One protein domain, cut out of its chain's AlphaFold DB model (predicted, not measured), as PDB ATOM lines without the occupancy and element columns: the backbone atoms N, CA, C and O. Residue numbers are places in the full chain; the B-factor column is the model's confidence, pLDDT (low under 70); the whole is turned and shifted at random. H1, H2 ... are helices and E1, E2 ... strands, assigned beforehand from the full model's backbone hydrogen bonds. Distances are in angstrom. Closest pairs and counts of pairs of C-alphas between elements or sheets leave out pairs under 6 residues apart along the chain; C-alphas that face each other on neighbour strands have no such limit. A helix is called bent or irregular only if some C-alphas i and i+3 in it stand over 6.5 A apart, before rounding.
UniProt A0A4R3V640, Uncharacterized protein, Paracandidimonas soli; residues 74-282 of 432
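AT A GLANCE: This is residues 74 to 282 of the 432 residues of an uncharacterized protein of Paracandidimonas soli (UniProt A0A4R3V640). A strongly twisted antiparallel sheet of eight strands stands between two groups of helices: H1, H2 and H5 at one end, and the pair H6 and H7 at the other. E5 bends sharply, and E4, paired with its first part, comes round close to the edge strand E8; H1 covers part of E2 and E3. The printed part has 209 residues, with elements in the order E1 H1 H2 E2 E3 E4 E5 E6 E7 H3 H4 H5 E8 H6 H7; the class is mixed, helices and strands. It is compact, with a radius of gyration of the C-alphas of 18.3 A and spans of 56 by 46 by 28 A.

IN THESE COORDINATES: E1, residues 75 to 79, begins at C-alpha (-49.693, 10.235, 37.260). H1 is residues 80 to 86, H2 88 to 96. E2, residues 109 to 119, is 24.2 A long and bends by 92 degrees at residue 112; E3 is residues 127 to 134, 21.8 A, and E4 140 to 145. E5, residues 151 to 165, 28.3 A, bends by 93 degrees at residue 154. E6 is residues 176 to 183, 22.9 A, E7 188 to 193, H3 194 to 199, H4 217 to 222, H5 226 to 231 and E8 238 to 242. H6, residues 243 to 258, is 22.8 A long. H7, residues 264 to 280, 25.4 A, ends at C-alpha (-40.597, 33.082, 15.071); it is irregular, C-alphas 265 and 268 being 7.9 A apart.

HOW THE PARTS SIT: The sheet is branched at E5, with E3 and E4 on one side and E6 on the other. N to O pairs within hydrogen-bond range join E1 and E2 (N 76, O 115, 3.0 A), the hairpin E2 and E3 (N 114, O 132, 2.8 A), and E3 and E5 (N 131, O 164, 2.9 A). E4 E5 E6 E7 is a meander, each strand the antiparallel neighbour of the one before, with N 141 to O 155 at 2.9 A, N 161 to O 180 at 2.8 A and N 179 to O 191 at 2.9 A; N 190 to O 241, 2.8 A, joins E7 and E8. The closest C-alphas of E4 and E8, Ser 145 and Leu 240, are 5.4 A apart. H1 is on the sheet at a height of 8.3 A, only just over E2 and E3 with 3 C-alphas on each; H4 is on the same face, over none of the strands. H3, H5 and H6 only graze the sheet. H1 and H2 touch only at the corner, closest at the C-alphas of Thr 84 and Arg 91, 4.5 A. H2 and H5 only just touch, with 3 pairs of C-alphas within 8 A, the closest being Arg 89 and Tyr 231, 5.8 A. H6 touches H7 with residues 247 to 254 alone, at a steep tilt of 44 degrees, the same way; the closest C-alphas, Ala 254 and Ala 270, are 6.0 A apart. Every O i to N i+4 pair is within range in H2, H3, H4 and H6; H5 has 1 of 2, H7 10 of 13, and H1 0 of 3 but 4 of 4 O i to N i+3 pairs.

THE WHOLE: The C-alphas farthest apart, Glu 103 and Gly 259, are 55.8 A apart. The printed part has no cut; the links H2 to E2 and H3 to H4 are long. The mean pLDDT of the printed part is 79.1, and 39 residues are under 70, among them 169 to 175 and 205 to 219.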
ATOM      1  N   PRO A  74     -51.288  14.503  35.723       84.12
ATOM      2  CA  PRO A  74     -51.680  13.099  35.696       84.12
ATOM      3  C   PRO A  74     -50.486  12.215  36.063       84.12
ATOM      4  O   PRO A  74     -49.348  12.501  35.676       84.12
ATOM      5  N   HIS A  75     -50.746  11.130  36.795       90.50
ATOM      6  CA  HIS A  75     -49.693  10.235  37.260       90.50
ATOM      7  C   HIS A  75     -50.086   8.760  37.218       90.50
ATOM      8  O   HIS A  75     -51.263   8.398  37.208       90.50
ATOM      9  N   ARG A  76     -49.058   7.911  37.218       93.06
ATOM     10  CA  ARG A  76     -49.148   6.464  37.454       93.06
ATOM     11  C   ARG A  76     -48.149   6.044  38.526       93.06
ATOM     12  O   ARG A  76     -47.190   6.769  38.780       93.06
ATOM     13  N   GLU A  77     -48.313   4.853  39.088       92.94
ATOM     14  CA  GLU A  77     -47.302   4.273  39.978       92.94
ATOM     15  C   GLU A  77     -45.951   4.103  39.266       92.94
ATOM     16  O   GLU A  77     -45.878   3.766  38.074       92.94
ATOM     17  N   MET A  78     -44.873   4.351  40.011       92.56
ATOM     18  CA  MET A  78     -43.508   4.154  39.540       92.56
ATOM     19  C   MET A  78     -43.101   2.690  39.706       92.56
ATOM     20  O   MET A  78     -43.144   2.147  40.810       92.56
ATOM     21  N   LEU A  79     -42.662   2.058  38.617       92.38
ATOM     22  CA  LEU A  79     -42.122   0.700  38.656       92.38
ATOM     23  C   LEU A  79     -40.634   0.726  39.006       92.38
ATOM     24  O   LEU A  79     -39.945   1.709  38.725       92.38
ATOM     25  N   ARG A  80     -40.103  -0.374  39.546       90.31
ATOM     26  CA  ARG A  80     -38.661  -0.493  39.836       90.31
ATOM     27  C   ARG A  80     -37.801  -0.270  38.593       90.31
ATOM     28  O   ARG A  80     -36.840   0.493  38.645       90.31
ATOM     29  N   LEU A  81     -38.208  -0.835  37.454       89.31
ATOM     30  CA  LEU A  81     -37.565  -0.621  36.154       89.31
ATOM     31  C   LEU A  81     -37.464   0.861  35.762       89.31
ATOM     32  O   LEU A  81     -36.518   1.262  35.080       89.31
ATOM     33  N   ASP A  82     -38.422   1.694  36.178       89.62
ATOM     34  CA  ASP A  82     -38.427   3.104  35.805       89.62
ATOM     35  C   ASP A  82     -37.244   3.879  36.415       89.62
ATOM     36  O   ASP A  82     -36.867   4.904  35.851       89.62
ATOM     37  N   LEU A  83     -36.576   3.378  37.465       87.44
ATOM     38  CA  LEU A  83     -35.351   3.992  38.011       87.44
ATOM     39  C   LEU A  83     -34.264   4.194  36.949       87.44
ATOM     40  O   LEU A  83     -33.598   5.224  36.933       87.44
ATOM     41  N   THR A  84     -34.148   3.268  35.998       86.06
ATOM     42  CA  THR A  84     -33.181   3.338  34.883       86.06
ATOM     43  C   THR A  84     -33.420   4.534  33.944       86.06
ATOM     44  O   THR A  84     -32.537   4.954  33.182       86.06
ATOM     45  N   LYS A  85     -34.623   5.119  33.984       84.50
ATOM     46  CA  LYS A  85     -34.995   6.296  33.190       84.50
ATOM     47  C   LYS A  85     -34.612   7.600  33.885       84.50
ATOM     48  O   LYS A  85     -34.314   8.559  33.177       84.50
ATOM     49  N   PHE A  86     -34.576   7.609  35.215       85.69
ATOM     50  CA  PHE A  86     -34.403   8.811  36.039       85.69
ATOM     51  C   PHE A  86     -33.063   8.889  36.779       85.69
ATOM     52  O   PHE A  86     -32.766   9.944  37.322       85.69
ATOM     53  N   HIS A  87     -32.292   7.798  36.822       84.81
ATOM     54  CA  HIS A  87     -31.009   7.733  37.522       84.81
ATOM     55  C   HIS A  87     -29.928   7.081  36.645       84.81
ATOM     56  O   HIS A  87     -30.072   5.946  36.173       84.81
ATOM     57  N   ALA A  88     -28.821   7.789  36.439       80.62
ATOM     58  CA  ALA A  88     -27.713   7.399  35.579       80.62
ATOM     59  C   ALA A  88     -27.019   6.140  36.093       80.62
ATOM     60  O   ALA A  88     -26.749   5.241  35.298       80.62
ATOM     61  N   ARG A  89     -26.823   6.028  37.410       82.81
ATOM     62  CA  ARG A  89     -26.223   4.849  38.044       82.81
ATOM     63  C   ARG A  89     -27.050   3.580  37.833       82.81
ATOM     64  O   ARG A  89     -26.493   2.549  37.475       82.81
ATOM     65  N   ALA A  90     -28.377   3.666  37.952       84.50
ATOM     66  CA  ALA A  90     -29.270   2.538  37.663       84.50
ATOM     67  C   ALA A  90     -29.171   2.100  36.194       84.50
ATOM     68  O   ALA A  90     -29.179   0.913  35.879       84.50
ATOM     69  N   ARG A  91     -29.053   3.064  35.276       83.50
ATOM     70  CA  ARG A  91     -28.873   2.794  33.846       83.50
ATOM     71  C   ARG A  91     -27.515   2.165  33.538       83.50
ATOM     72  O   ARG A  91     -27.457   1.251  32.721       83.50
ATOM     73  N   ALA A  92     -26.449   2.671  34.157       82.56
ATOM     74  CA  ALA A  92     -25.095   2.154  34.000       82.56
ATOM     75  C   ALA A  92     -25.017   0.700  34.468       82.56
ATOM     76  O   ALA A  92     -24.531  -0.143  33.728       82.56
ATOM     77  N   GLU A  93     -25.617   0.384  35.615       84.06
ATOM     78  CA  GLU A  93     -25.652  -0.983  36.133       84.06
ATOM     79  C   GLU A  93     -26.384  -1.959  35.194       84.06
ATOM     80  O   GLU A  93     -25.939  -3.087  34.990       84.06
ATOM     81  N   VAL A  94     -27.490  -1.545  34.567       83.12
ATOM     82  CA  VAL A  94     -28.162  -2.382  33.551       83.12
ATOM     83  C   VAL A  94     -27.286  -2.569  32.309       83.12
ATOM     84  O   VAL A  94     -27.282  -3.649  31.722       83.12
ATOM     85  N   ALA A  95     -26.535  -1.543  31.904       82.06
ATOM     86  CA  ALA A  95     -25.623  -1.633  30.765       82.06
ATOM     87  C   ALA A  95     -24.408  -2.533  31.056       82.06
ATOM     88  O   ALA A  95     -23.991  -3.285  30.179       82.06
ATOM     89  N   GLU A  96     -23.868  -2.487  32.277       83.94
ATOM     90  CA  GLU A  96     -22.774  -3.353  32.743       83.94
ATOM     91  C   GLU A  96     -23.184  -4.830  32.787       83.94
ATOM     92  O   GLU A  96     -22.374  -5.701  32.488       83.94
ATOM     93  N   ASN A  97     -24.456  -5.113  33.074       79.62
ATOM     94  CA  ASN A  97     -25.022  -6.463  33.050       79.62
ATOM     95  C   ASN A  97     -25.483  -6.910  31.645       79.62
ATOM     96  O   ASN A  97     -26.427  -7.686  31.524       79.62
ATOM     97  N   GLU A  98     -24.869  -6.401  30.572       78.25
ATOM     98  CA  GLU A  98     -25.205  -6.739  29.175       78.25
ATOM     99  C   GLU A  98     -26.699  -6.565  28.827       78.25
ATOM    100  O   GLU A  98     -27.250  -7.280  27.990       78.25
ATOM    101  N   PHE A  99     -27.379  -5.603  29.463       70.94
ATOM    102  CA  PHE A  99     -28.827  -5.374  29.344       70.94
ATOM    103  C   PHE A  99     -29.713  -6.519  29.862       70.94
ATOM    104  O   PHE A  99     -30.934  -6.480  29.677       70.94
ATOM    105  N   ILE A 100     -29.141  -7.500  30.563       77.50
ATOM    106  CA  ILE A 100     -29.901  -8.454  31.371       77.50
ATOM    107  C   ILE A 100     -30.383  -7.706  32.608       77.50
ATOM    108  O   ILE A 100     -29.582  -7.179  33.374       77.50
ATOM    109  N   LEU A 101     -31.701  -7.634  32.792       76.94
ATOM    110  CA  LEU A 101     -32.299  -6.857  33.868       76.94
ATOM    111  C   LEU A 101     -32.045  -7.527  35.235       76.94
ATOM    112  O   LEU A 101     -32.547  -8.632  35.455       76.94
ATOM    113  N   PRO A 102     -31.328  -6.883  36.176       77.81
ATOM    114  CA  PRO A 102     -31.172  -7.421  37.527       77.81
ATOM    115  C   PRO A 102     -32.527  -7.606  38.228       77.81
ATOM    116  O   PRO A 102     -33.412  -6.760  38.086       77.81
ATOM    117  N   GLU A 103     -32.677  -8.647  39.059       81.75
ATOM    118  CA  GLU A 103     -33.936  -8.951  39.775       81.75
ATOM    119  C   GLU A 103     -34.472  -7.766  40.596       81.75
ATOM    120  O   GLU A 103     -35.684  -7.576  40.719       81.75
ATOM    121  N   LYS A 104     -33.583  -6.905  41.108       80.38
ATOM    122  CA  LYS A 104     -33.963  -5.689  41.844       80.38
ATOM    123  C   LYS A 104     -34.719  -4.651  41.003       80.38
ATOM    124  O   LYS A 104     -35.440  -3.836  41.573       80.38
ATOM    125  N   PHE A 105     -34.615  -4.709  39.675       81.62
ATOM    126  CA  PHE A 105     -35.412  -3.912  38.735       81.62
ATOM    127  C   PHE A 105     -36.621  -4.668  38.164       81.62
ATOM    128  O   PHE A 105     -37.333  -4.103  37.334       81.62
ATOM    129  N   GLY A 106     -36.843  -5.916  38.592       77.25
ATOM    130  CA  GLY A 106     -37.951  -6.762  38.151       77.25
ATOM    131  C   GLY A 106     -39.334  -6.233  38.549       77.25
ATOM    132  O   GLY A 106     -39.498  -5.085  38.972       77.25
ATOM    133  N   ASP A 107     -40.348  -7.086  38.414       75.12
ATOM    134  CA  ASP A 107     -41.745  -6.678  38.564       75.12
ATOM    135  C   ASP A 107     -42.064  -6.165  39.980       75.12
ATOM    136  O   ASP A 107     -41.796  -6.812  40.995       75.12
ATOM    137  N   GLY A 108     -42.643  -4.964  40.045       84.25
ATOM    138  CA  GLY A 108     -43.081  -4.331  41.288       84.25
ATOM    139  C   GLY A 108     -43.060  -2.806  41.228       84.25
ATOM    140  O   GLY A 108     -42.269  -2.200  40.497       84.25
ATOM    141  N   SER A 109     -43.924  -2.176  42.025       89.44
ATOM    142  CA  SER A 109     -43.914  -0.730  42.235       89.44
ATOM    143  C   SER A 109     -42.962  -0.328  43.365       89.44
ATOM    144  O   SER A 109     -42.623  -1.112  44.259       89.44
ATOM    145  N   ILE A 110     -42.474   0.907  43.290       88.69
ATOM    146  CA  ILE A 110     -41.740   1.559  44.372       88.69
ATOM    147  C   ILE A 110     -42.774   2.246  45.264       88.69
ATOM    148  O   ILE A 110     -43.593   3.029  44.790       88.69
ATOM    149  N   GLN A 111     -42.740   1.948  46.562       86.00
ATOM    150  CA  GLN A 111     -43.655   2.562  47.523       86.00
ATOM    151  C   GLN A 111     -43.486   4.083  47.547       86.00
ATOM    152  O   GLN A 111     -42.361   4.581  47.523       86.00
ATOM    153  N   ASN A 112     -44.612   4.798  47.643       87.31
ATOM    154  CA  ASN A 112     -44.675   6.261  47.694       87.31
ATOM    155  C   ASN A 112     -44.002   6.952  46.494       87.31
ATOM    156  O   ASN A 112     -43.492   8.062  46.620       87.31
ATOM    157  N   ALA A 113     -43.972   6.298  45.331       91.94
ATOM    158  CA  ALA A 113     -43.368   6.844  44.128       91.94
ATOM    159  C   ALA A 113     -44.335   6.793  42.942       91.94
ATOM    160  O   ALA A 113     -44.966   5.771  42.657       91.94
ATOM    161  N   GLY A 114     -44.413   7.905  42.218       93.12
ATOM    162  CA  GLY A 114     -45.231   8.060  41.025       93.12
ATOM    163  C   GLY A 114     -44.437   8.640  39.863       93.12
ATOM    164  O   GLY A 114     -43.394   9.268  40.040       93.12
ATOM    165  N   ILE A 115     -44.946   8.433  38.655       92.56
ATOM    166  CA  ILE A 115     -44.462   9.094  37.447       92.56
ATOM    167  C   ILE A 115     -45.547  10.024  36.958       92.56
ATOM    168  O   ILE A 115     -46.647   9.579  36.629       92.56
ATOM    169  N   TYR A 116     -45.190  11.295  36.893       92.69
ATOM    170  CA  TYR A 116     -46.030  12.394  36.470       92.69
ATOM    171  C   TYR A 116     -45.667  12.788  35.044       92.69
ATOM    172  O   TYR A 116     -44.496  12.741  34.653       92.69
ATOM    173  N   GLU A 117     -46.670  13.175  34.267       89.69
ATOM    174  CA  GLU A 117     -46.469  13.738  32.935       89.69
ATOM    175  C   GLU A 117     -46.756  15.240  32.967       89.69
ATOM    176  O   GLU A 117     -47.870  15.665  33.269       89.69
ATOM    177  N   VAL A 118     -45.731  16.044  32.686       88.81
ATOM    178  CA  VAL A 118     -45.796  17.512  32.715       88.81
ATOM    179  C   VAL A 118     -45.566  18.081  31.325       88.81
ATOM    180  O   VAL A 118     -44.764  17.554  30.551       88.81
ATOM    181  N   SER A 119     -46.257  19.170  30.994       82.56
ATOM    182  CA  SER A 119     -46.034  19.857  29.723       82.56
ATOM    183  C   SER A 119     -44.669  20.545  29.730       82.56
ATOM    184  O   SER A 119     -44.353  21.318  30.631       82.56
ATOM    185  N   MET A 120     -43.850  20.258  28.721       82.56
ATOM    186  CA  MET A 120     -42.557  20.901  28.498       82.56
ATOM    187  C   MET A 120     -42.371  21.077  26.994       82.56
ATOM    188  O   MET A 120     -42.013  20.135  26.292       82.56
ATOM    189  N   ARG A 121     -42.598  22.295  26.489       73.56
ATOM    190  CA  ARG A 121     -42.672  22.586  25.042       73.56
ATOM    191  C   ARG A 121     -41.406  22.219  24.255       73.56
ATOM    192  O   ARG A 121     -41.504  21.901  23.078       73.56
ATOM    193  N   PHE A 122     -40.238  22.208  24.900       67.56
ATOM    194  CA  PHE A 122     -38.968  21.795  24.285       67.56
ATOM    195  C   PHE A 122     -38.573  20.331  24.526       67.56
ATOM    196  O   PHE A 122     -37.514  19.906  24.056       67.56
ATOM    197  N   ALA A 123     -39.398  19.551  25.226       69.69
ATOM    198  CA  ALA A 123     -39.217  18.109  25.293       69.69
ATOM    199  C   ALA A 123     -39.583  17.469  23.938       69.69
ATOM    200  O   ALA A 123     -40.477  17.973  23.255       69.69
ATOM    201  N   PRO A 124     -38.959  16.344  23.536       66.19
ATOM    202  CA  PRO A 124     -39.222  15.705  22.241       66.19
ATOM    203  C   PRO A 124     -40.698  15.383  21.963       66.19
ATOM    204  O   PRO A 124     -41.117  15.387  20.811       66.19
ATOM    205  N   ALA A 125     -41.478  15.112  23.012       70.88
ATOM    206  CA  ALA A 125     -42.906  14.812  22.928       70.88
ATOM    207  C   ALA A 125     -43.804  15.995  23.345       70.88
ATOM    208  O   ALA A 125     -44.993  15.797  23.569       70.88
ATOM    209  N   ALA A 126     -43.244  17.198  23.537       75.31
ATOM    210  CA  ALA A 126     -43.877  18.339  24.218       75.31
ATOM    211  C   ALA A 126     -44.362  18.055  25.662       75.31
ATOM    212  O   ALA A 126     -44.900  18.934  26.340       75.31
ATOM    213  N   THR A 127     -44.125  16.840  26.155       82.44
ATOM    214  CA  THR A 127     -44.319  16.402  27.530       82.44
ATOM    215  C   THR A 127     -43.044  15.761  28.061       82.44
ATOM    216  O   THR A 127     -42.199  15.248  27.318       82.44
ATOM    217  N   CYS A 128     -42.895  15.816  29.376       85.38
ATOM    218  CA  CYS A 128     -41.789  15.255  30.124       85.38
ATOM    219  C   CYS A 128     -42.337  14.310  31.186       85.38
ATOM    220  O   CYS A 128     -43.288  14.635  31.897       85.38
ATOM    221  N   LYS A 129     -41.719  13.134  31.298       88.38
ATOM    222  CA  LYS A 129     -41.982  12.213  32.402       88.38
ATOM    223  C   LYS A 129     -41.074  12.592  33.556       88.38
ATOM    224  O   LYS A 129     -39.868  12.751  33.366       88.38
ATOM    225  N   VAL A 130     -41.655  12.694  34.740       90.81
ATOM    226  CA  VAL A 130     -40.965  13.102  35.961       90.81
ATOM    227  C   VAL A 130     -41.278  12.093  37.052       90.81
ATOM    228  O   VAL A 130     -42.440  11.763  37.279       90.81
ATOM    229  N   SER A 131     -40.247  11.574  37.707       92.25
ATOM    230  CA  SER A 131     -40.413  10.747  38.900       92.25
ATOM    231  C   SER A 131     -40.634  11.660  40.099       92.25
ATOM    232  O   SER A 131     -39.894  12.624  40.287       92.25
ATOM    233  N   VAL A 132     -41.661  11.368  40.890       93.69
ATOM    234  CA  VAL A 132     -41.933  12.037  42.160       93.69
ATOM    235  C   VAL A 132     -41.976  10.970  43.238       93.69
ATOM    236  O   VAL A 132     -42.774  10.035  43.158       93.69
ATOM    237  N   VAL A 133     -41.109  11.105  44.232       93.19
ATOM    238  CA  VAL A 133     -40.964  10.158  45.336       93.19
ATOM    239  C   VAL A 133     -41.239  10.897  46.633       93.19
ATOM    240  O   VAL A 133     -40.516  11.829  46.982       93.19
ATOM    241  N   GLU A 134     -42.289  10.503  47.344       91.75
ATOM    242  CA  GLU A 134     -42.609  11.073  48.648       91.75
ATOM    243  C   GLU A 134     -41.686  10.482  49.716       91.75
ATOM    244  O   GLU A 134     -41.379   9.281  49.726       91.75
ATOM    245  N   ALA A 135     -41.224  11.336  50.619       89.31
ATOM    246  CA  ALA A 135     -40.395  10.908  51.730       89.31
ATOM    247  C   ALA A 135     -41.197  10.095  52.761       89.31
ATOM    248  O   ALA A 135     -42.419  10.199  52.907       89.31
ATOM    249  N   LYS A 136     -40.483   9.245  53.497       87.38
ATOM    250  CA  LYS A 136     -41.016   8.466  54.615       87.38
ATOM    251  C   LYS A 136     -41.426   9.406  55.745       87.38
ATOM    252  O   LYS A 136     -40.780  10.418  56.000       87.38
ATOM    253  N   LYS A 137     -42.490   9.033  56.451       85.62
ATOM    254  CA  LYS A 137     -43.056   9.814  57.557       85.62
ATOM    255  C   LYS A 137     -42.146   9.807  58.787       85.62
ATOM    256  O   LYS A 137     -41.506   8.789  59.054       85.62
ATOM    257  N   GLY A 138     -42.200  10.881  59.578       80.75
ATOM    258  CA  GLY A 138     -41.727  10.868  60.969       80.75
ATOM    259  C   GLY A 138     -40.450  11.648  61.277       80.75
ATOM    260  O   GLY A 138     -39.918  11.480  62.373       80.75
ATOM    261  N   VAL A 139     -39.966  12.498  60.368       82.88
ATOM    262  CA  VAL A 139     -38.835  13.402  60.633       82.88
ATOM    263  C   VAL A 139     -39.275  14.845  60.418       82.88
ATOM    264  O   VAL A 139     -39.939  15.156  59.435       82.88
ATOM    265  N   GLU A 140     -38.911  15.737  61.335       81.50
ATOM    266  CA  GLU A 140     -39.086  17.179  61.165       81.50
ATOM    267  C   GLU A 140     -37.710  17.832  61.038       81.50
ATOM    268  O   GLU A 140     -36.823  17.558  61.844       81.50
ATOM    269  N   PHE A 141     -37.555  18.725  60.068       77.38
ATOM    270  CA  PHE A 141     -36.331  19.494  59.856       77.38
ATOM    271  C   PHE A 141     -36.666  20.958  59.559       77.38
ATOM    272  O   PHE A 141     -37.830  21.332  59.367       77.38
ATOM    273  N   TYR A 142     -35.646  21.811  59.571       75.50
ATOM    274  CA  TYR A 142     -35.798  23.233  59.295       75.50
ATOM    275  C   TYR A 142     -35.105  23.595  57.985       75.50
ATOM    276  O   TYR A 142     -33.999  23.147  57.714       75.50
ATOM    277  N   GLY A 143     -35.754  24.426  57.176       71.75
ATOM    278  CA  GLY A 143     -35.172  25.017  55.975       71.75
ATOM    279  C   GLY A 143     -35.287  26.532  56.032       71.75
ATOM    280  O   GLY A 143     -36.279  27.051  56.531       71.75
ATOM    281  N   ALA A 144     -34.300  27.259  55.525       71.25
ATOM    282  CA  ALA A 144     -34.363  28.713  55.428       71.25
ATOM    283  C   ALA A 144     -34.388  29.153  53.962       71.25
ATOM    284  O   ALA A 144     -33.699  28.586  53.119       71.25
ATOM    285  N   SER A 145     -35.192  30.169  53.661       71.81
ATOM    286  CA  SER A 145     -35.261  30.807  52.343       71.81
ATOM    287  C   SER A 145     -35.150  32.313  52.527       71.81
ATOM    288  O   SER A 145     -35.703  32.857  53.480       71.81
ATOM    289  N   SER A 146     -34.463  33.001  51.616       63.88
ATOM    290  CA  SER A 146     -34.412  34.470  51.554       63.88
ATOM    291  C   SER A 146     -35.374  35.056  50.511       63.88
ATOM    292  O   SER A 146     -35.422  36.271  50.322       63.88
ATOM    293  N   TYR A 147     -36.137  34.217  49.803       63.72
ATOM    294  CA  TYR A 147     -36.950  34.639  48.665       63.72
ATOM    295  C   TYR A 147     -38.370  35.030  49.078       63.72
ATOM    296  O   TYR A 147     -39.171  34.171  49.444       63.72
ATOM    297  N   ILE A 148     -38.689  36.325  48.945       54.69
ATOM    298  CA  ILE A 148     -40.006  36.981  49.121       54.69
ATOM    299  C   ILE A 148     -40.571  36.956  50.549       54.69
ATOM    300  O   ILE A 148     -41.059  37.979  51.018       54.69
ATOM    301  N   ALA A 149     -40.477  35.838  51.256       54.56
ATOM    302  CA  ALA A 149     -40.940  35.681  52.631       54.56
ATOM    303  C   ALA A 149     -39.803  35.136  53.497       54.56
ATOM    304  O   ALA A 149     -39.942  34.074  54.095       54.56
ATOM    305  N   GLY A 150     -38.667  35.848  53.491       62.03
ATOM    306  CA  GLY A 150     -37.450  35.446  54.189       62.03
ATOM    307  C   GLY A 150     -37.740  34.866  55.575       62.03
ATOM    308  O   GLY A 150     -38.454  35.495  56.358       62.03
ATOM    309  N   GLY A 151     -37.237  33.670  55.876       71.06
ATOM    310  CA  GLY A 151     -37.582  33.021  57.136       71.06
ATOM    311  C   GLY A 151     -37.108  31.584  57.286       71.06
ATOM    312  O   GLY A 151     -36.665  30.940  56.335       71.06
ATOM    313  N   LEU A 152     -37.221  31.107  58.526       77.88
ATOM    314  CA  LEU A 152     -37.038  29.712  58.900       77.88
ATOM    315  C   LEU A 152     -38.384  28.984  58.776       77.88
ATOM    316  O   LEU A 152     -39.377  29.371  59.395       77.88
ATOM    317  N   HIS A 153     -38.400  27.917  57.995       78.50
ATOM    318  CA  HIS A 153     -39.548  27.069  57.727       78.50
ATOM    319  C   HIS A 153     -39.353  25.728  58.415       78.50
ATOM    320  O   HIS A 153     -38.308  25.097  58.289       78.50
ATOM    321  N   LYS A 154     -40.379  25.284  59.136       83.31
ATOM    322  CA  LYS A 154     -40.420  23.949  59.724       83.31
ATOM    323  C   LYS A 154     -41.115  23.004  58.748       83.31
ATOM    324  O   LYS A 154     -42.268  23.256  58.388       83.31
ATOM    325  N   ILE A 155     -40.418  21.948  58.346       82.88
ATOM    326  CA  ILE A 155     -40.831  21.009  57.303       82.88
ATOM    327  C   ILE A 155     -40.975  19.620  57.924       82.88
ATOM    328  O   ILE A 155     -40.096  19.164  58.655       82.88
ATOM    329  N   SER A 156     -42.093  18.959  57.636       87.06
ATOM    330  CA  SER A 156     -42.305  17.552  57.970       87.06
ATOM    331  C   SER A 156     -41.900  16.676  56.784       87.06
ATOM    332  O   SER A 156     -42.154  17.029  55.633       87.06
ATOM    333  N   SER A 157     -41.288  15.521  57.035       84.88
ATOM    334  CA  SER A 157     -40.810  14.636  55.972       84.88
ATOM    335  C   SER A 157     -41.950  14.103  55.104       84.88
ATOM    336  O   SER A 157     -41.801  14.048  53.888       84.88
ATOM    337  N   GLU A 158     -43.120  13.815  55.676       86.94
ATOM    338  CA  GLU A 158     -44.327  13.443  54.920       86.94
ATOM    339  C   GLU A 158     -44.832  14.517  53.943       86.94
ATOM    340  O   GLU A 158     -45.556  14.197  53.003       86.94
ATOM    341  N   ASP A 159     -44.434  15.771  54.145       87.81
ATOM    342  CA  ASP A 159     -44.777  16.916  53.305       87.81
ATOM    343  C   ASP A 159     -43.651  17.251  52.305       87.81
ATOM    344  O   ASP A 159     -43.644  18.320  51.681       87.81
ATOM    345  N   SER A 160     -42.684  16.341  52.147       89.06
ATOM    346  CA  SER A 160     -41.543  16.494  51.250       89.06
ATOM    347  C   SER A 160     -41.522  15.443  50.143       89.06
ATOM    348  O   SER A 160     -41.884  14.276  50.328       89.06
ATOM    349  N   ARG A 161     -41.110  15.877  48.952       92.00
ATOM    350  CA  ARG A 161     -41.084  15.061  47.740       92.00
ATOM    351  C   ARG A 161     -39.804  15.322  46.965       92.00
ATOM    352  O   ARG A 161     -39.486  16.474  46.675       92.00
ATOM    353  N   LEU A 162     -39.115  14.259  46.575       92.00
ATOM    354  CA  LEU A 162     -38.054  14.323  45.578       92.00
ATOM    355  C   LEU A 162     -38.681  14.297  44.185       92.00
ATOM    356  O   LEU A 162     -39.541  13.465  43.903       92.00
ATOM    357  N   VAL A 163     -38.206  15.169  43.308       91.94
ATOM    358  CA  VAL A 163     -38.597  15.263  41.906       91.94
ATOM    359  C   VAL A 163     -37.375  15.007  41.034       91.94
ATOM    360  O   VAL A 163     -36.366  15.691  41.174       91.94
ATOM    361  N   SER A 164     -37.473  14.049  40.114       89.88
ATOM    362  CA  SER A 164     -36.383  13.651  39.216       89.88
ATOM    363  C   SER A 164     -36.839  13.711  37.760       89.88
ATOM    364  O   SER A 164     -37.743  12.977  37.346       89.88
ATOM    365  N   PHE A 165     -36.208  14.572  36.965       85.56
ATOM    366  CA  PHE A 165     -36.539  14.760  35.552       85.56
ATOM    367  C   PHE A 165     -35.733  13.790  34.685       85.56
ATOM    368  O   PHE A 165     -34.506  13.845  34.629       85.56
ATOM    369  N   GLY A 166     -36.431  12.901  33.974       69.88
ATOM    370  CA  GLY A 166     -35.802  11.866  33.155       69.88
ATOM    371  C   GLY A 166     -35.591  12.322  31.716       69.88
ATOM    372  O   GLY A 166     -36.486  12.156  30.892       69.88
ATOM    373  N   ARG A 167     -34.402  12.855  31.395       67.75
ATOM    374  CA  ARG A 167     -33.966  13.206  30.019       67.75
ATOM    375  C   ARG A 167     -35.016  13.979  29.202       67.75
ATOM    376  O   ARG A 167     -35.318  13.635  28.060       67.75
ATOM    377  N   CYS A 168     -35.551  15.054  29.770       70.19
ATOM    378  CA  CYS A 168     -36.637  15.826  29.162       70.19
ATOM    379  C   CYS A 168     -36.209  16.855  28.097       70.19
ATOM    380  O   CYS A 168     -36.990  17.733  27.741       70.19
ATOM    381  N   GLY A 169     -34.995  16.741  27.547       51.91
ATOM    382  CA  GLY A 169     -34.506  17.582  26.452       51.91
ATOM    383  C   GLY A 169     -32.983  17.741  26.434       51.91
ATOM    384  O   GLY A 169     -32.277  17.237  27.303       51.91
ATOM    385  N   VAL A 170     -32.471  18.429  25.407       41.84
ATOM    386  CA  VAL A 170     -31.046  18.783  25.268       41.84
ATOM    387  C   VAL A 170     -30.797  20.064  26.064       41.84
ATOM    388  O   VAL A 170     -31.429  21.061  25.756       41.84
ATOM    389  N   GLY A 171     -29.892  20.059  27.044       44.50
ATOM    390  CA  GLY A 171     -29.671  21.178  27.982       44.50
ATOM    391  C   GLY A 171     -30.101  20.766  29.389       44.50
ATOM    392  O   GLY A 171     -31.279  20.513  29.607       44.50
ATOM    393  N   TYR A 172     -29.115  20.609  30.281       42.44
ATOM    394  CA  TYR A 172     -29.098  19.657  31.406       42.44
ATOM    395  C   TYR A 172     -29.277  18.205  30.950       42.44
ATOM    396  O   TYR A 172     -30.309  17.571  31.123       42.44
ATOM    397  N   GLY A 173     -28.219  17.665  30.335       36.06
ATOM    398  CA  GLY A 173     -28.117  16.256  29.932       36.06
ATOM    399  C   GLY A 173     -27.946  15.267  31.092       36.06
ATOM    400  O   GLY A 173     -27.446  14.168  30.868       36.06
ATOM    401  N   GLN A 174     -28.331  15.645  32.308       53.06
ATOM    402  CA  GLN A 174     -28.175  14.852  33.522       53.06
ATOM    403  C   GLN A 174     -29.502  14.765  34.270       53.06
ATOM    404  O   GLN A 174     -30.436  15.520  33.991       53.06
ATOM    405  N   ASP A 175     -29.579  13.811  35.187       66.12
ATOM    406  CA  ASP A 175     -30.717  13.633  36.074       66.12
ATOM    407  C   ASP A 175     -30.860  14.898  36.934       66.12
ATOM    408  O   ASP A 175     -30.110  15.131  37.879       66.12
ATOM    409  N   PHE A 176     -31.772  15.790  36.544       81.25
ATOM    410  CA  PHE A 176     -32.063  16.975  37.337       81.25
ATOM    411  C   PHE A 176     -32.966  16.548  38.488       81.25
ATOM    412  O   PHE A 176     -34.101  16.103  38.276       81.25
ATOM    413  N   HIS A 177     -32.437  16.686  39.697       86.50
ATOM    414  CA  HIS A 177     -33.143  16.415  40.933       86.50
ATOM    415  C   HIS A 177     -33.512  17.734  41.600       86.50
ATOM    416  O   HIS A 177     -32.718  18.671  41.622       86.50
ATOM    417  N   ALA A 178     -34.713  17.806  42.150       89.38
ATOM    418  CA  ALA A 178     -35.175  18.914  42.968       89.38
ATOM    419  C   ALA A 178     -36.028  18.371  44.108       89.38
ATOM    420  O   ALA A 178     -36.585  17.278  44.021       89.38
ATOM    421  N   TRP A 179     -36.164  19.156  45.163       89.62
ATOM    422  CA  TRP A 179     -37.034  18.831  46.278       89.62
ATOM    423  C   TRP A 179     -38.206  19.792  46.329       89.62
ATOM    424  O   TRP A 179     -38.030  20.991  46.155       89.62
ATOM    425  N   ILE A 180     -39.399  19.278  46.591       92.12
ATOM    426  CA  ILE A 180     -40.581  20.076  46.895       92.12
ATOM    427  C   ILE A 180     -40.911  19.841  48.360       92.12
ATOM    428  O   ILE A 180     -41.028  18.698  48.798       92.12
ATOM    429  N   PHE A 181     -41.083  20.925  49.100       88.81
ATOM    430  CA  PHE A 181     -41.458  20.908  50.501       88.81
ATOM    431  C   PHE A 181     -42.722  21.724  50.694       88.81
ATOM    432  O   PHE A 181     -42.887  22.797  50.105       88.81
ATOM    433  N   LYS A 182     -43.589  21.238  51.570       88.44
ATOM    434  CA  LYS A 182     -44.736  21.984  52.053       88.44
ATOM    435  C   LYS A 182     -44.553  22.250  53.541       88.44
ATOM    436  O   LYS A 182     -44.331  21.335  54.325       88.44
ATOM    437  N   ASP A 183     -44.568  23.520  53.926       82.88
ATOM    438  CA  ASP A 183     -44.397  23.893  55.328       82.88
ATOM    439  C   ASP A 183     -45.724  23.801  56.104       82.88
ATOM    440  O   ASP A 183     -46.812  23.660  55.533       82.88
ATOM    441  N   LYS A 184     -45.656  23.936  57.434       80.56
ATOM    442  CA  LYS A 184     -46.851  23.899  58.304       80.56
ATOM    443  C   LYS A 184     -47.870  25.012  58.032       80.56
ATOM    444  O   LYS A 184     -49.017  24.902  58.461       80.56
ATOM    445  N   LYS A 185     -47.467  26.091  57.358       82.38
ATOM    446  CA  LYS A 185     -48.347  27.187  56.926       82.38
ATOM    447  C   LYS A 185     -48.903  26.947  55.522       82.38
ATOM    448  O   LYS A 185     -49.507  27.855  54.954       82.38
ATOM    449  N   ASN A 186     -48.730  25.741  54.972       82.81
ATOM    450  CA  ASN A 186     -49.162  25.368  53.630       82.81
ATOM    451  C   ASN A 186     -48.457  26.204  52.537       82.81
ATOM    452  O   ASN A 186     -48.982  26.347  51.430       82.81
ATOM    453  N   GLN A 187     -47.280  26.763  52.841       86.12
ATOM    454  CA  GLN A 187     -46.397  27.392  51.863       86.12
ATOM    455  C   GLN A 187     -45.582  26.319  51.151       86.12
ATOM    456  O   GLN A 187     -45.238  25.293  51.734       86.12
ATOM    457  N   ILE A 188     -45.272  26.569  49.880       89.31
ATOM    458  CA  ILE A 188     -44.550  25.624  49.035       89.31
ATOM    459  C   ILE A 188     -43.152  26.173  48.758       89.31
ATOM    460  O   ILE A 188     -42.988  27.288  48.244       89.31
ATOM    461  N   LEU A 189     -42.154  25.363  49.085       88.12
ATOM    462  CA  LEU A 189     -40.738  25.638  48.899       88.12
ATOM    463  C   LEU A 189     -40.163  24.600  47.938       88.12
ATOM    464  O   LEU A 189     -40.567  23.440  47.948       88.12
ATOM    465  N   VAL A 190     -39.207  25.014  47.118       89.56
ATOM    466  CA  VAL A 190     -38.527  24.154  46.155       89.56
ATOM    467  C   VAL A 190     -37.026  24.253  46.387       89.56
ATOM    468  O   VAL A 190     -36.457  25.338  46.301       89.56
ATOM    469  N   GLY A 191     -36.392  23.129  46.700       87.56
ATOM    470  CA  GLY A 191     -34.945  22.980  46.732       87.56
ATOM    471  C   GLY A 191     -34.421  22.673  45.335       87.56
ATOM    472  O   GLY A 191     -34.707  21.598  44.810       87.56
ATOM    473  N   ILE A 192     -33.655  23.585  44.738       85.56
ATOM    474  CA  ILE A 192     -32.990  23.372  43.441       85.56
ATOM    475  C   ILE A 192     -31.469  23.280  43.609       85.56
ATOM    476  O   ILE A 192     -30.932  23.919  44.512       85.56
ATOM    477  N   PRO A 193     -30.750  22.521  42.767       81.50
ATOM    478  CA  PRO A 193     -29.295  22.467  42.827       81.50
ATOM    479  C   PRO A 193     -28.671  23.850  42.595       81.50
ATOM    480  O   PRO A 193     -29.160  24.629  41.767       81.50
ATOM    481  N   LYS A 194     -27.586  24.170  43.306       77.75
ATOM    482  CA  LYS A 194     -26.930  25.486  43.204       77.75
ATOM    483  C   LYS A 194     -26.468  25.806  41.777       77.75
ATOM    484  O   LYS A 194     -26.690  26.921  41.307       77.75
ATOM    485  N   SER A 195     -25.927  24.828  41.050       76.12
ATOM    486  CA  SER A 195     -25.531  24.992  39.643       76.12
ATOM    487  C   SER A 195     -26.686  25.425  38.726       76.12
ATOM    488  O   SER A 195     -26.471  26.143  37.746       76.12
ATOM    489  N   PHE A 196     -27.924  25.030  39.044       79.25
ATOM    490  CA  PHE A 196     -29.116  25.437  38.302       79.25
ATOM    491  C   PHE A 196     -29.525  26.880  38.618       79.25
ATOM    492  O   PHE A 196     -29.956  27.618  37.736       79.25
ATOM    493  N   GLN A 197     -29.354  27.322  39.864       77.38
ATOM    494  CA  GLN A 197     -29.545  28.730  40.209       77.38
ATOM    495  C   GLN A 197     -28.538  29.629  39.475       77.38
ATOM    496  O   GLN A 197     -28.886  30.729  39.044       77.38
ATOM    497  N   ASP A 198     -27.298  29.161  39.321       70.88
ATOM    498  CA  ASP A 198     -26.243  29.913  38.647       70.88
ATOM    499  C   ASP A 198     -26.475  30.079  37.144       70.88
ATOM    500  O   ASP A 198     -26.137  31.127  36.587       70.88
ATOM    501  N   SER A 199     -27.098  29.096  36.494       67.31
ATOM    502  CA  SER A 199     -27.423  29.174  35.067       67.31
ATOM    503  C   SER A 199     -28.658  30.015  34.762       67.31
ATOM    504  O   SER A 199     -28.778  30.538  33.653       67.31
ATOM    505  N   PHE A 200     -29.566  30.168  35.729       73.12
ATOM    506  CA  PHE A 200     -30.766  30.981  35.590       73.12
ATOM    507  C   PHE A 200     -30.718  32.171  36.562       73.12
ATOM    508  O   PHE A 200     -31.404  32.177  37.588       73.12
ATOM    509  N   PRO A 201     -29.930  33.222  36.248       68.75
ATOM    510  CA  PRO A 201     -29.600  34.311  37.172       68.75
ATOM    511  C   PRO A 201     -30.802  35.117  37.685       68.75
ATOM    512  O   PRO A 201     -30.678  35.810  38.691       68.75
ATOM    513  N   TYR A 202     -31.981  34.992  37.067       75.88
ATOM    514  CA  TYR A 202     -33.244  35.534  37.589       75.88
ATOM    515  C   TYR A 202     -33.657  34.923  38.934       75.88
ATOM    516  O   TYR A 202     -34.484  35.499  39.640       75.88
ATOM    517  N   LEU A 203     -33.074  33.777  39.292       74.06
ATOM    518  CA  LEU A 203     -33.209  33.146  40.598       74.06
ATOM    519  C   LEU A 203     -32.119  33.554  41.579       74.06
ATOM    520  O   LEU A 203     -32.186  33.098  42.711       74.06
ATOM    521  N   ARG A 204     -31.117  34.367  41.224       70.69
ATOM    522  CA  ARG A 204     -30.109  34.814  42.201       70.69
ATOM    523  C   ARG A 204     -30.713  35.846  43.160       70.69
ATOM    524  O   ARG A 204     -31.511  36.683  42.732       70.69
ATOM    525  N   PRO A 205     -30.373  35.793  44.458       64.19
ATOM    526  CA  PRO A 205     -30.941  36.721  45.417       64.19
ATOM    527  C   PRO A 205     -30.350  38.119  45.171       64.19
ATOM    528  O   PRO A 205     -29.189  38.236  44.775       64.19
ATOM    529  N   PRO A 206     -31.119  39.198  45.398       57.03
ATOM    530  CA  PRO A 206     -30.654  40.570  45.168       57.03
ATOM    531  C   PRO A 206     -29.535  41.009  46.129       57.03
ATOM    532  O   PRO A 206     -28.854  41.996  45.867       57.03
ATOM    533  N   THR A 207     -29.328  40.282  47.226       56.00
ATOM    534  CA  THR A 207     -28.241  40.488  48.190       56.00
ATOM    535  C   THR A 207     -27.471  39.185  48.388       56.00
ATOM    536  O   THR A 207     -28.101  38.125  48.341       56.00
ATOM    537  N   PRO A 208     -26.153  39.233  48.676       47.06
ATOM    538  CA  PRO A 208     -25.368  38.074  49.092       47.06
ATOM    539  C   PRO A 208     -25.759  37.687  50.525       47.06
ATOM    540  O   PRO A 208     -24.975  37.790  51.459       47.06
ATOM    541  N   ALA A 209     -27.023  37.323  50.721       44.94
ATOM    542  CA  ALA A 209     -27.415  36.555  51.882       44.94
ATOM    543  C   ALA A 209     -26.789  35.173  51.700       44.94
ATOM    544  O   ALA A 209     -26.844  34.624  50.596       44.94
ATOM    545  N   GLU A 210     -26.154  34.656  52.749       42.09
ATOM    546  CA  GLU A 210     -25.651  33.287  52.785       42.09
ATOM    547  C   GLU A 210     -26.765  32.361  52.286       42.09
ATOM    548  O   GLU A 210     -27.837  32.257  52.882       42.09
ATOM    549  N   LEU A 211     -26.550  31.793  51.096       45.44
ATOM    550  CA  LEU A 211     -27.451  30.823  50.498       45.44
ATOM    551  C   LEU A 211     -27.470  29.640  51.452       45.44
ATOM    552  O   LEU A 211     -26.476  28.923  51.551       45.44
ATOM    553  N   PHE A 212     -28.578  29.467  52.166       48.91
ATOM    554  CA  PHE A 212     -28.771  28.300  53.005       48.91
ATOM    555  C   PHE A 212     -28.766  27.068  52.111       48.91
ATOM    556  O   PHE A 212     -29.678  26.817  51.320       48.91
ATOM    557  N   VAL A 213     -27.661  26.351  52.235       52.75
ATOM    558  CA  VAL A 213     -27.477  24.983  51.804       52.75
ATOM    559  C   VAL A 213     -28.307  24.125  52.747       52.75
ATOM    560  O   VAL A 213     -28.275  24.323  53.960       52.75
ATOM    561  N   ILE A 214     -29.040  23.154  52.216       54.12
ATOM    562  CA  ILE A 214     -29.447  22.015  53.037       54.12
ATOM    563  C   ILE A 214     -28.151  21.291  53.450       54.12
ATOM    564  O   ILE A 214     -27.657  20.444  52.709       54.12
ATOM    565  N   GLU A 215     -27.551  21.654  54.588       49.94
ATOM    566  CA  GLU A 215     -26.298  21.045  55.081       49.94
ATOM    567  C   GLU A 215     -26.460  19.532  55.328       49.94
ATOM    568  O   GLU A 215     -25.508  18.765  55.219       49.94
ATOM    569  N   GLU A 216     -27.699  19.088  55.522       58.22
ATOM    570  CA  GLU A 216     -28.111  17.718  55.820       58.22
ATOM    571  C   GLU A 216     -28.619  16.958  54.577       58.22
ATOM    572  O   GLU A 216     -29.549  16.157  54.659       58.22
ATOM    573  N   THR A 217     -28.070  17.202  53.379       62.97
ATOM    574  CA  THR A 217     -28.648  16.590  52.158       62.97
ATOM    575  C   THR A 217     -28.604  15.050  52.182       62.97
ATOM    576  O   THR A 217     -29.507  14.394  51.660       62.97
ATOM    577  N   GLU A 218     -27.609  14.464  52.855       67.56
ATOM    578  CA  GLU A 218     -27.542  13.020  53.127       67.56
ATOM    579  C   GLU A 218     -28.610  12.548  54.132       67.56
ATOM    580  O   GLU A 218     -29.165  11.458  53.978       67.56
ATOM    581  N   GLU A 219     -28.986  13.369  55.118       69.62
ATOM    582  CA  GLU A 219     -30.068  13.029  56.053       69.62
ATOM    583  C   GLU A 219     -31.432  13.082  55.357       69.62
ATOM    584  O   GLU A 219     -32.249  12.173  55.520       69.62
ATOM    585  N   ILE A 220     -31.646  14.081  54.488       71.69
ATOM    586  CA  ILE A 220     -32.855  14.178  53.658       71.69
ATOM    587  C   ILE A 220     -32.933  13.003  52.673       71.69
ATOM    588  O   ILE A 220     -34.006  12.424  52.476       71.69
ATOM    589  N   LYS A 221     -31.804  12.580  52.095       79.12
ATOM    590  CA  LYS A 221     -31.740  11.358  51.279       79.12
ATOM    591  C   LYS A 221     -32.177  10.130  52.084       79.12
ATOM    592  O   LYS A 221     -32.941   9.314  51.564       79.12
ATOM    593  N   GLY A 222     -31.796  10.039  53.360       82.38
ATOM    594  CA  GLY A 222     -32.238   9.000  54.298       82.38
ATOM    595  C   GLY A 222     -33.763   8.871  54.449       82.38
ATOM    596  O   GLY A 222     -34.260   7.798  54.813       82.38
ATOM    597  N   LEU A 223     -34.526   9.905  54.085       83.19
ATOM    598  CA  LEU A 223     -35.990   9.901  54.122       83.19
ATOM    599  C   LEU A 223     -36.626   9.140  52.950       83.19
ATOM    600  O   LEU A 223     -37.805   8.805  53.009       83.19
ATOM    601  N   LEU A 224     -35.890   8.822  51.886       88.12
ATOM    602  CA  LEU A 224     -36.459   8.191  50.689       88.12
ATOM    603  C   LEU A 224     -36.629   6.663  50.836       88.12
ATOM    604  O   LEU A 224     -36.083   6.044  51.753       88.12
ATOM    605  N   PRO A 225     -37.383   5.985  49.953       88.12
ATOM    606  CA  PRO A 225     -37.339   4.528  49.829       88.12
ATOM    607  C   PRO A 225     -35.914   4.033  49.528       88.12
ATOM    608  O   PRO A 225     -35.217   4.639  48.720       88.12
ATOM    609  N   MET A 226     -35.488   2.913  50.134       87.88
ATOM    610  CA  MET A 226     -34.098   2.410  50.043       87.88
ATOM    611  C   MET A 226     -33.589   2.295  48.603       87.88
ATOM    612  O   MET A 226     -32.473   2.700  48.307       87.88
ATOM    613  N   LEU A 227     -34.432   1.785  47.703       86.81
ATOM    614  CA  LEU A 227     -34.057   1.596  46.305       86.81
ATOM    615  C   LEU A 227     -33.777   2.931  45.596       86.81
ATOM    616  O   LEU A 227     -32.913   2.998  44.738       86.81
ATOM    617  N   VAL A 228     -34.467   4.013  45.973       87.69
ATOM    618  CA  VAL A 228     -34.207   5.356  45.428       87.69
ATOM    619  C   VAL A 228     -32.924   5.934  46.028       87.69
ATOM    620  O   VAL A 228     -32.140   6.546  45.310       87.69
ATOM    621  N   GLN A 229     -32.665   5.698  47.319       88.12
ATOM    622  CA  GLN A 229     -31.436   6.151  47.987       88.12
ATOM    623  C   GLN A 229     -30.170   5.584  47.334       88.12
ATOM    624  O   GLN A 229     -29.186   6.304  47.184       88.12
ATOM    625  N   GLU A 230     -30.192   4.312  46.929       87.62
ATOM    626  CA  GLU A 230     -29.051   3.636  46.295       87.62
ATOM    627  C   GLU A 230     -28.598   4.336  44.999       87.62
ATOM    628  O   GLU A 230     -27.398   4.408  44.711       87.62
ATOM    629  N   TYR A 231     -29.551   4.901  44.251       86.50
ATOM    630  CA  TYR A 231     -29.324   5.486  42.925       86.50
ATOM    631  C   TYR A 231     -29.398   7.010  42.865       86.50
ATOM    632  O   TYR A 231     -29.061   7.586  41.832       86.50
ATOM    633  N   LEU A 232     -29.835   7.673  43.938       84.81
ATOM    634  CA  LEU A 232     -29.822   9.128  44.013       84.81
ATOM    635  C   LEU A 232     -28.396   9.628  44.264       84.81
ATOM    636  O   LEU A 232     -27.832   9.429  45.345       84.81
ATOM    637  N   GLU A 233     -27.843  10.326  43.278       76.88
ATOM    638  CA  GLU A 233     -26.585  11.055  43.406       76.88
ATOM    639  C   GLU A 233     -26.879  12.506  43.784       76.88
ATOM    640  O   GLU A 233     -27.505  13.254  43.033       76.88
ATOM    641  N   VAL A 234     -26.438  12.898  44.977       71.69
ATOM    642  CA  VAL A 234     -26.487  14.280  45.445       71.69
ATOM    643  C   VAL A 234     -25.056  14.795  45.444       71.69
ATOM    644  O   VAL A 234     -24.306  14.576  46.389       71.69
ATOM    645  N   ASN A 235     -24.669  15.459  44.359       67.56
ATOM    646  CA  ASN A 235     -23.287  15.914  44.169       67.56
ATOM    647  C   ASN A 235     -23.089  17.394  44.531       67.56
ATOM    648  O   ASN A 235     -21.967  17.896  44.500       67.56
ATOM    649  N   GLU A 236     -24.166  18.109  44.857       70.62
ATOM    650  CA  GLU A 236     -24.123  19.532  45.171       70.62
ATOM    651  C   GLU A 236     -25.261  19.941  46.119       70.62
ATOM    652  O   GLU A 236     -26.273  19.237  46.211       70.62
ATOM    653  N   PRO A 237     -25.120  21.072  46.831       74.56
ATOM    654  CA  PRO A 237     -26.144  21.532  47.754       74.56
ATOM    655  C   PRO A 237     -27.394  22.064  47.049       74.56
ATOM    656  O   PRO A 237     -27.318  22.708  45.996       74.56
ATOM    657  N   PHE A 238     -28.545  21.873  47.695       79.00
ATOM    658  CA  PHE A 238     -29.806  22.485  47.286       79.00
ATOM    659  C   PHE A 238     -29.989  23.867  47.912       79.00
ATOM    660  O   PHE A 238     -29.744  24.059  49.103       79.00
ATOM    661  N   VAL A 239     -30.484  24.799  47.104       80.56
ATOM    662  CA  VAL A 239     -30.931  26.131  47.502       80.56
ATOM    663  C   VAL A 239     -32.447  26.128  47.602       80.56
ATOM    664  O   VAL A 239     -33.140  25.776  46.645       80.56
ATOM    665  N   LEU A 240     -32.966  26.546  48.755       82.38
ATOM    666  CA  LEU A 240     -34.399  26.612  49.017       82.38
ATOM    667  C   LEU A 240     -35.010  27.910  48.468       82.38
ATOM    668  O   LEU A 240     -34.589  29.012  48.828       82.38
ATOM    669  N   ILE A 241     -36.034  27.790  47.625       84.50
ATOM    670  CA  ILE A 241     -36.709  28.923  46.982       84.50
ATOM    671  C   ILE A 241     -38.221  28.794  47.149       84.50
ATOM    672  O   ILE A 241     -38.808  27.743  46.914       84.50
ATOM    673  N   HIS A 242     -38.886  29.884  47.523       86.19
ATOM    674  CA  HIS A 242     -40.343  29.906  47.615       86.19
ATOM    675  C   HIS A 242     -40.993  29.845  46.219       86.19
ATOM    676  O   HIS A 242     -40.567  30.567  45.316       86.19
ATOM    677  N   VAL A 243     -42.070  29.069  46.033       87.50
ATOM    678  CA  VAL A 243     -42.746  28.927  44.717       87.50
ATOM    679  C   VAL A 243     -43.176  30.268  44.121       87.50
ATOM    680  O   VAL A 243     -43.043  30.489  42.920       87.50
ATOM    681  N   GLN A 244     -43.629  31.212  44.948       85.44
ATOM    682  CA  GLN A 244     -43.965  32.558  44.456       85.44
ATOM    683  C   GLN A 244     -42.750  33.271  43.845       85.44
ATOM    684  O   GLN A 244     -42.892  33.975  42.852       85.44
ATOM    685  N   ALA A 245     -41.545  33.054  44.374       84.00
ATOM    686  CA  ALA A 245     -40.336  33.639  43.806       84.00
ATOM    687  C   ALA A 245     -39.964  33.010  42.464       84.00
ATOM    688  O   ALA A 245     -39.542  33.731  41.565       84.00
ATOM    689  N   LEU A 246     -40.211  31.707  42.293       86.94
ATOM    690  CA  LEU A 246     -40.098  31.047  40.992       86.94
ATOM    691  C   LEU A 246     -41.046  31.682  39.965       86.94
ATOM    692  O   LEU A 246     -40.617  32.040  38.869       86.94
ATOM    693  N   ARG A 247     -42.316  31.903  40.335       88.25
ATOM    694  CA  ARG A 247     -43.299  32.590  39.478       88.25
ATOM    695  C   ARG A 247     -42.834  34.000  39.113       88.25
ATOM    696  O   ARG A 247     -42.815  34.356  37.938       88.25
ATOM    697  N   HIS A 248     -42.396  34.784  40.097       86.19
ATOM    698  CA  HIS A 248     -41.872  36.129  39.858       86.19
ATOM    699  C   HIS A 248     -40.625  36.134  38.967       86.19
ATOM    700  O   HIS A 248     -40.502  37.029  38.134       86.19
ATOM    701  N   ALA A 249     -39.733  35.148  39.088       85.19
ATOM    702  CA  ALA A 249     -38.565  35.026  38.219       85.19
ATOM    703  C   ALA A 249     -38.969  34.791  36.753       85.19
ATOM    704  O   ALA A 249     -38.430  35.453  35.866       85.19
ATOM    705  N   ILE A 250     -39.961  33.925  36.498       88.31
ATOM    706  CA  ILE A 250     -40.511  33.702  35.149       88.31
ATOM    707  C   ILE A 250     -41.141  34.987  34.599       88.31
ATOM    708  O   ILE A 250     -40.835  35.395  33.480       88.31
ATOM    709  N   LEU A 251     -41.993  35.650  35.386       88.56
ATOM    710  CA  LEU A 251     -42.680  36.875  34.961       88.56
ATOM    711  C   LEU A 251     -41.696  38.017  34.701       88.56
ATOM    712  O   LEU A 251     -41.839  38.740  33.716       88.56
ATOM    713  N   ARG A 252     -40.665  38.157  35.540       86.94
ATOM    714  CA  ARG A 252     -39.589  39.133  35.351       86.94
ATOM    715  C   ARG A 252     -38.798  38.844  34.079       86.94
ATOM    716  O   ARG A 252     -38.579  39.763  33.297       86.94
ATOM    717  N   TYR A 253     -38.422  37.586  33.847       87.56
ATOM    718  CA  TYR A 253     -37.749  37.184  32.611       87.56
ATOM    719  C   TYR A 253     -38.598  37.511  31.373       87.56
ATOM    720  O   TYR A 253     -38.098  38.096  30.410       87.56
ATOM    721  N   ALA A 254     -39.898  37.200  31.416       87.56
ATOM    722  CA  ALA A 254     -40.835  37.533  30.347       87.56
ATOM    723  C   ALA A 254     -40.949  39.046  30.124       87.56
ATOM    724  O   ALA A 254     -40.930  39.507  28.979       87.56
ATOM    725  N   ALA A 255     -41.026  39.818  31.208       87.25
ATOM    726  CA  ALA A 255     -41.162  41.263  31.152       87.25
ATOM    727  C   ALA A 255     -39.921  41.954  30.585       87.25
ATOM    728  O   ALA A 255     -40.049  42.820  29.722       87.25
ATOM    729  N   GLU A 256     -38.726  41.538  31.004       86.44
ATOM    730  CA  GLU A 256     -37.465  42.080  30.488       86.44
ATOM    731  C   GLU A 256     -37.266  41.736  29.003       86.44
ATOM    732  O   GLU A 256     -36.819  42.583  28.229       86.44
ATOM    733  N   ARG A 257     -37.652  40.527  28.568       84.19
ATOM    734  CA  ARG A 257     -37.529  40.118  27.159       84.19
ATOM    735  C   ARG A 257     -38.514  40.816  26.230       84.19
ATOM    736  O   ARG A 257     -38.144  41.139  25.104       84.19
ATOM    737  N   ARG A 258     -39.749  41.042  26.683       83.94
ATOM    738  CA  ARG A 258     -40.826  41.582  25.836       83.94
ATOM    739  C   ARG A 258     -41.121  43.062  26.055       83.94
ATOM    740  O   ARG A 258     -41.871  43.633  25.269       83.94
ATOM    741  N   GLY A 259     -40.570  43.677  27.098       84.12
ATOM    742  CA  GLY A 259     -40.876  45.060  27.473       84.12
ATOM    743  C   GLY A 259     -42.324  45.262  27.933       84.12
ATOM    744  O   GLY A 259     -42.863  46.355  27.785       84.12
ATOM    745  N   VAL A 260     -42.976  44.214  28.450       87.50
ATOM    746  CA  VAL A 260     -44.381  44.234  28.898       87.50
ATOM    747  C   VAL A 260     -44.459  43.722  30.329       87.50
ATOM    748  O   VAL A 260     -43.879  42.691  30.643       87.50
ATOM    749  N   TYR A 261     -45.185  44.418  31.199       88.31
ATOM    750  CA  TYR A 261     -45.446  43.928  32.550       88.31
ATOM    751  C   TYR A 261     -46.507  42.824  32.523       88.31
ATOM    752  O   TYR A 261     -47.535  42.990  31.871       88.31
ATOM    753  N   TYR A 262     -46.262  41.740  33.254       86.69
ATOM    754  CA  TYR A 262     -47.202  40.634  33.425       86.69
ATOM    755  C   TYR A 262     -47.676  40.567  34.874       86.69
ATOM    756  O   TYR A 262     -46.858  40.651  35.799       86.69
ATOM    757  N   SER A 263     -48.979  40.396  35.085       86.56
ATOM    758  CA  SER A 263     -49.519  40.105  36.417       86.56
ATOM    759  C   SER A 263     -49.323  38.628  36.795       86.56
ATOM    760  O   SER A 263     -48.965  37.786  35.971       86.56
ATOM    761  N   ALA A 264     -49.510  38.297  38.078       82.56
ATOM    762  CA  ALA A 264     -49.247  36.950  38.597       82.56
ATOM    763  C   ALA A 264     -50.153  35.861  37.991       82.56
ATOM    764  O   ALA A 264     -49.737  34.710  37.869       82.56
ATOM    765  N   ASP A 265     -51.375  36.223  37.606       86.56
ATOM    766  CA  ASP A 265     -52.361  35.373  36.932       86.56
ATOM    767  C   ASP A 265     -52.046  35.138  35.445       86.56
ATOM    768  O   ASP A 265     -52.525  34.172  34.855       86.56
ATOM    769  N   GLU A 266     -51.173  35.949  34.845       87.25
ATOM    770  CA  GLU A 266     -50.778  35.833  33.439       87.25
ATOM    771  C   GLU A 266     -49.572  34.905  33.210       87.25
ATOM    772  O   GLU A 266     -49.011  34.895  32.114       87.25
ATOM    773  N   LEU A 267     -49.169  34.106  34.205       87.00
ATOM    774  CA  LEU A 267     -47.983  33.241  34.128       87.00
ATOM    775  C   LEU A 267     -47.972  32.343  32.881       87.00
ATOM    776  O   LEU A 267     -47.004  32.363  32.124       87.00
ATOM    777  N   GLU A 268     -49.056  31.610  32.625       86.31
ATOM    778  CA  GLU A 268     -49.174  30.736  31.445       86.31
ATOM    779  C   GLU A 268     -49.084  31.525  30.132       86.31
ATOM    780  O   GLU A 268     -48.420  31.119  29.176       86.31
ATOM    781  N   THR A 269     -49.711  32.705  30.098       87.12
ATOM    782  CA  THR A 269     -49.684  33.589  28.926       87.12
ATOM    783  C   THR A 269     -48.274  34.107  28.668       87.12
ATOM    784  O   THR A 269     -47.828  34.116  27.519       87.12
ATOM    785  N   ALA A 270     -47.556  34.517  29.717       86.81
ATOM    786  CA  ALA A 270     -46.172  34.973  29.641       86.81
ATOM    787  C   ALA A 270     -45.248  33.863  29.114       86.81
ATOM    788  O   ALA A 270     -44.455  34.099  28.199       86.81
ATOM    789  N   VAL A 271     -45.418  32.643  29.629       86.38
ATOM    790  CA  VAL A 271     -44.671  31.452  29.211       86.38
ATOM    791  C   VAL A 271     -44.941  31.106  27.739       86.38
ATOM    792  O   VAL A 271     -43.985  30.968  26.974       86.38
ATOM    793  N   SER A 272     -46.205  31.039  27.291       86.06
ATOM    794  CA  SER A 272     -46.525  30.748  25.875       86.06
ATOM    795  C   SER A 272     -45.922  31.781  24.926       86.06
ATOM    796  O   SER A 272     -45.294  31.440  23.921       86.06
ATOM    797  N   ARG A 273     -46.050  33.057  25.292       85.56
ATOM    798  CA  ARG A 273     -45.548  34.201  24.529       85.56
ATOM    799  C   ARG A 273     -44.033  34.211  24.363       85.56
ATOM    800  O   ARG A 273     -43.547  34.703  23.344       85.56
ATOM    801  N   LEU A 274     -43.299  33.726  25.359       83.62
ATOM    802  CA  LEU A 274     -41.849  33.575  25.295       83.62
ATOM    803  C   LEU A 274     -41.431  32.462  24.323       83.62
ATOM    804  O   LEU A 274     -40.465  32.628  23.578       83.62
ATOM    805  N   TYR A 275     -42.173  31.350  24.291       81.56
ATOM    806  CA  TYR A 275     -41.911  30.264  23.345       81.56
ATOM    807  C   TYR A 275     -42.179  30.679  21.892       81.56
ATOM    808  O   TYR A 275     -41.330  30.464  21.028       81.56
ATOM    809  N   GLU A 276     -43.319  31.326  21.634       81.44
ATOM    810  CA  GLU A 276     -43.711  31.788  20.292       81.44
ATOM    811  C   GLU A 276     -42.677  32.740  19.668       81.44
ATOM    812  O   GLU A 276     -42.385  32.661  18.475       81.44
ATOM    813  N   GLU A 277     -42.079  33.624  20.470       78.00
ATOM    814  CA  GLU A 277     -41.073  34.572  19.988       78.00
ATOM    815  C   GLU A 277     -39.811  33.867  19.474       78.00
ATOM    816  O   GLU A 277     -39.272  34.216  18.419       78.00
ATOM    817  N   VAL A 278     -39.334  32.857  20.202       72.88
ATOM    818  CA  VAL A 278     -38.131  32.114  19.809       72.88
ATOM    819  C   VAL A 278     -38.395  31.214  18.601       72.88
ATOM    820  O   VAL A 278     -37.514  31.067  17.749       72.88
ATOM    821  N   GLU A 279     -39.608  30.676  18.474       68.31
ATOM    822  CA  GLU A 279     -40.050  29.945  17.281       68.31
ATOM    823  C   GLU A 279     -40.080  30.857  16.031       68.31
ATOM    824  O   GLU A 279     -39.661  30.438  14.946       68.31
ATOM    825  N   ALA A 280     -40.472  32.129  16.179       67.75
ATOM    826  CA  ALA A 280     -40.597  33.082  15.071       67.75
ATOM    827  C   ALA A 280     -39.259  33.626  14.518       67.75
ATOM    828  O   ALA A 280     -39.183  34.006  13.349       67.75
ATOM    829  N   ARG A 281     -38.175  33.653  15.307       62.03
ATOM    830  CA  ARG A 281     -36.873  34.274  14.941       62.03
ATOM    831  C   ARG A 281     -36.016  33.471  13.933       62.03
ATOM    832  O   ARG A 281     -34.789  33.573  13.923       62.03
ATOM    833  N   THR A 282     -36.615  32.643  13.078       53.16
ATOM    834  CA  THR A 282     -35.884  31.677  12.232       53.16
ATOM    835  C   THR A 282     -35.399  32.202  10.866       53.16
ATOM    836  O   THR A 282     -34.653  31.481  10.202       53.16
TER     837      THR A 282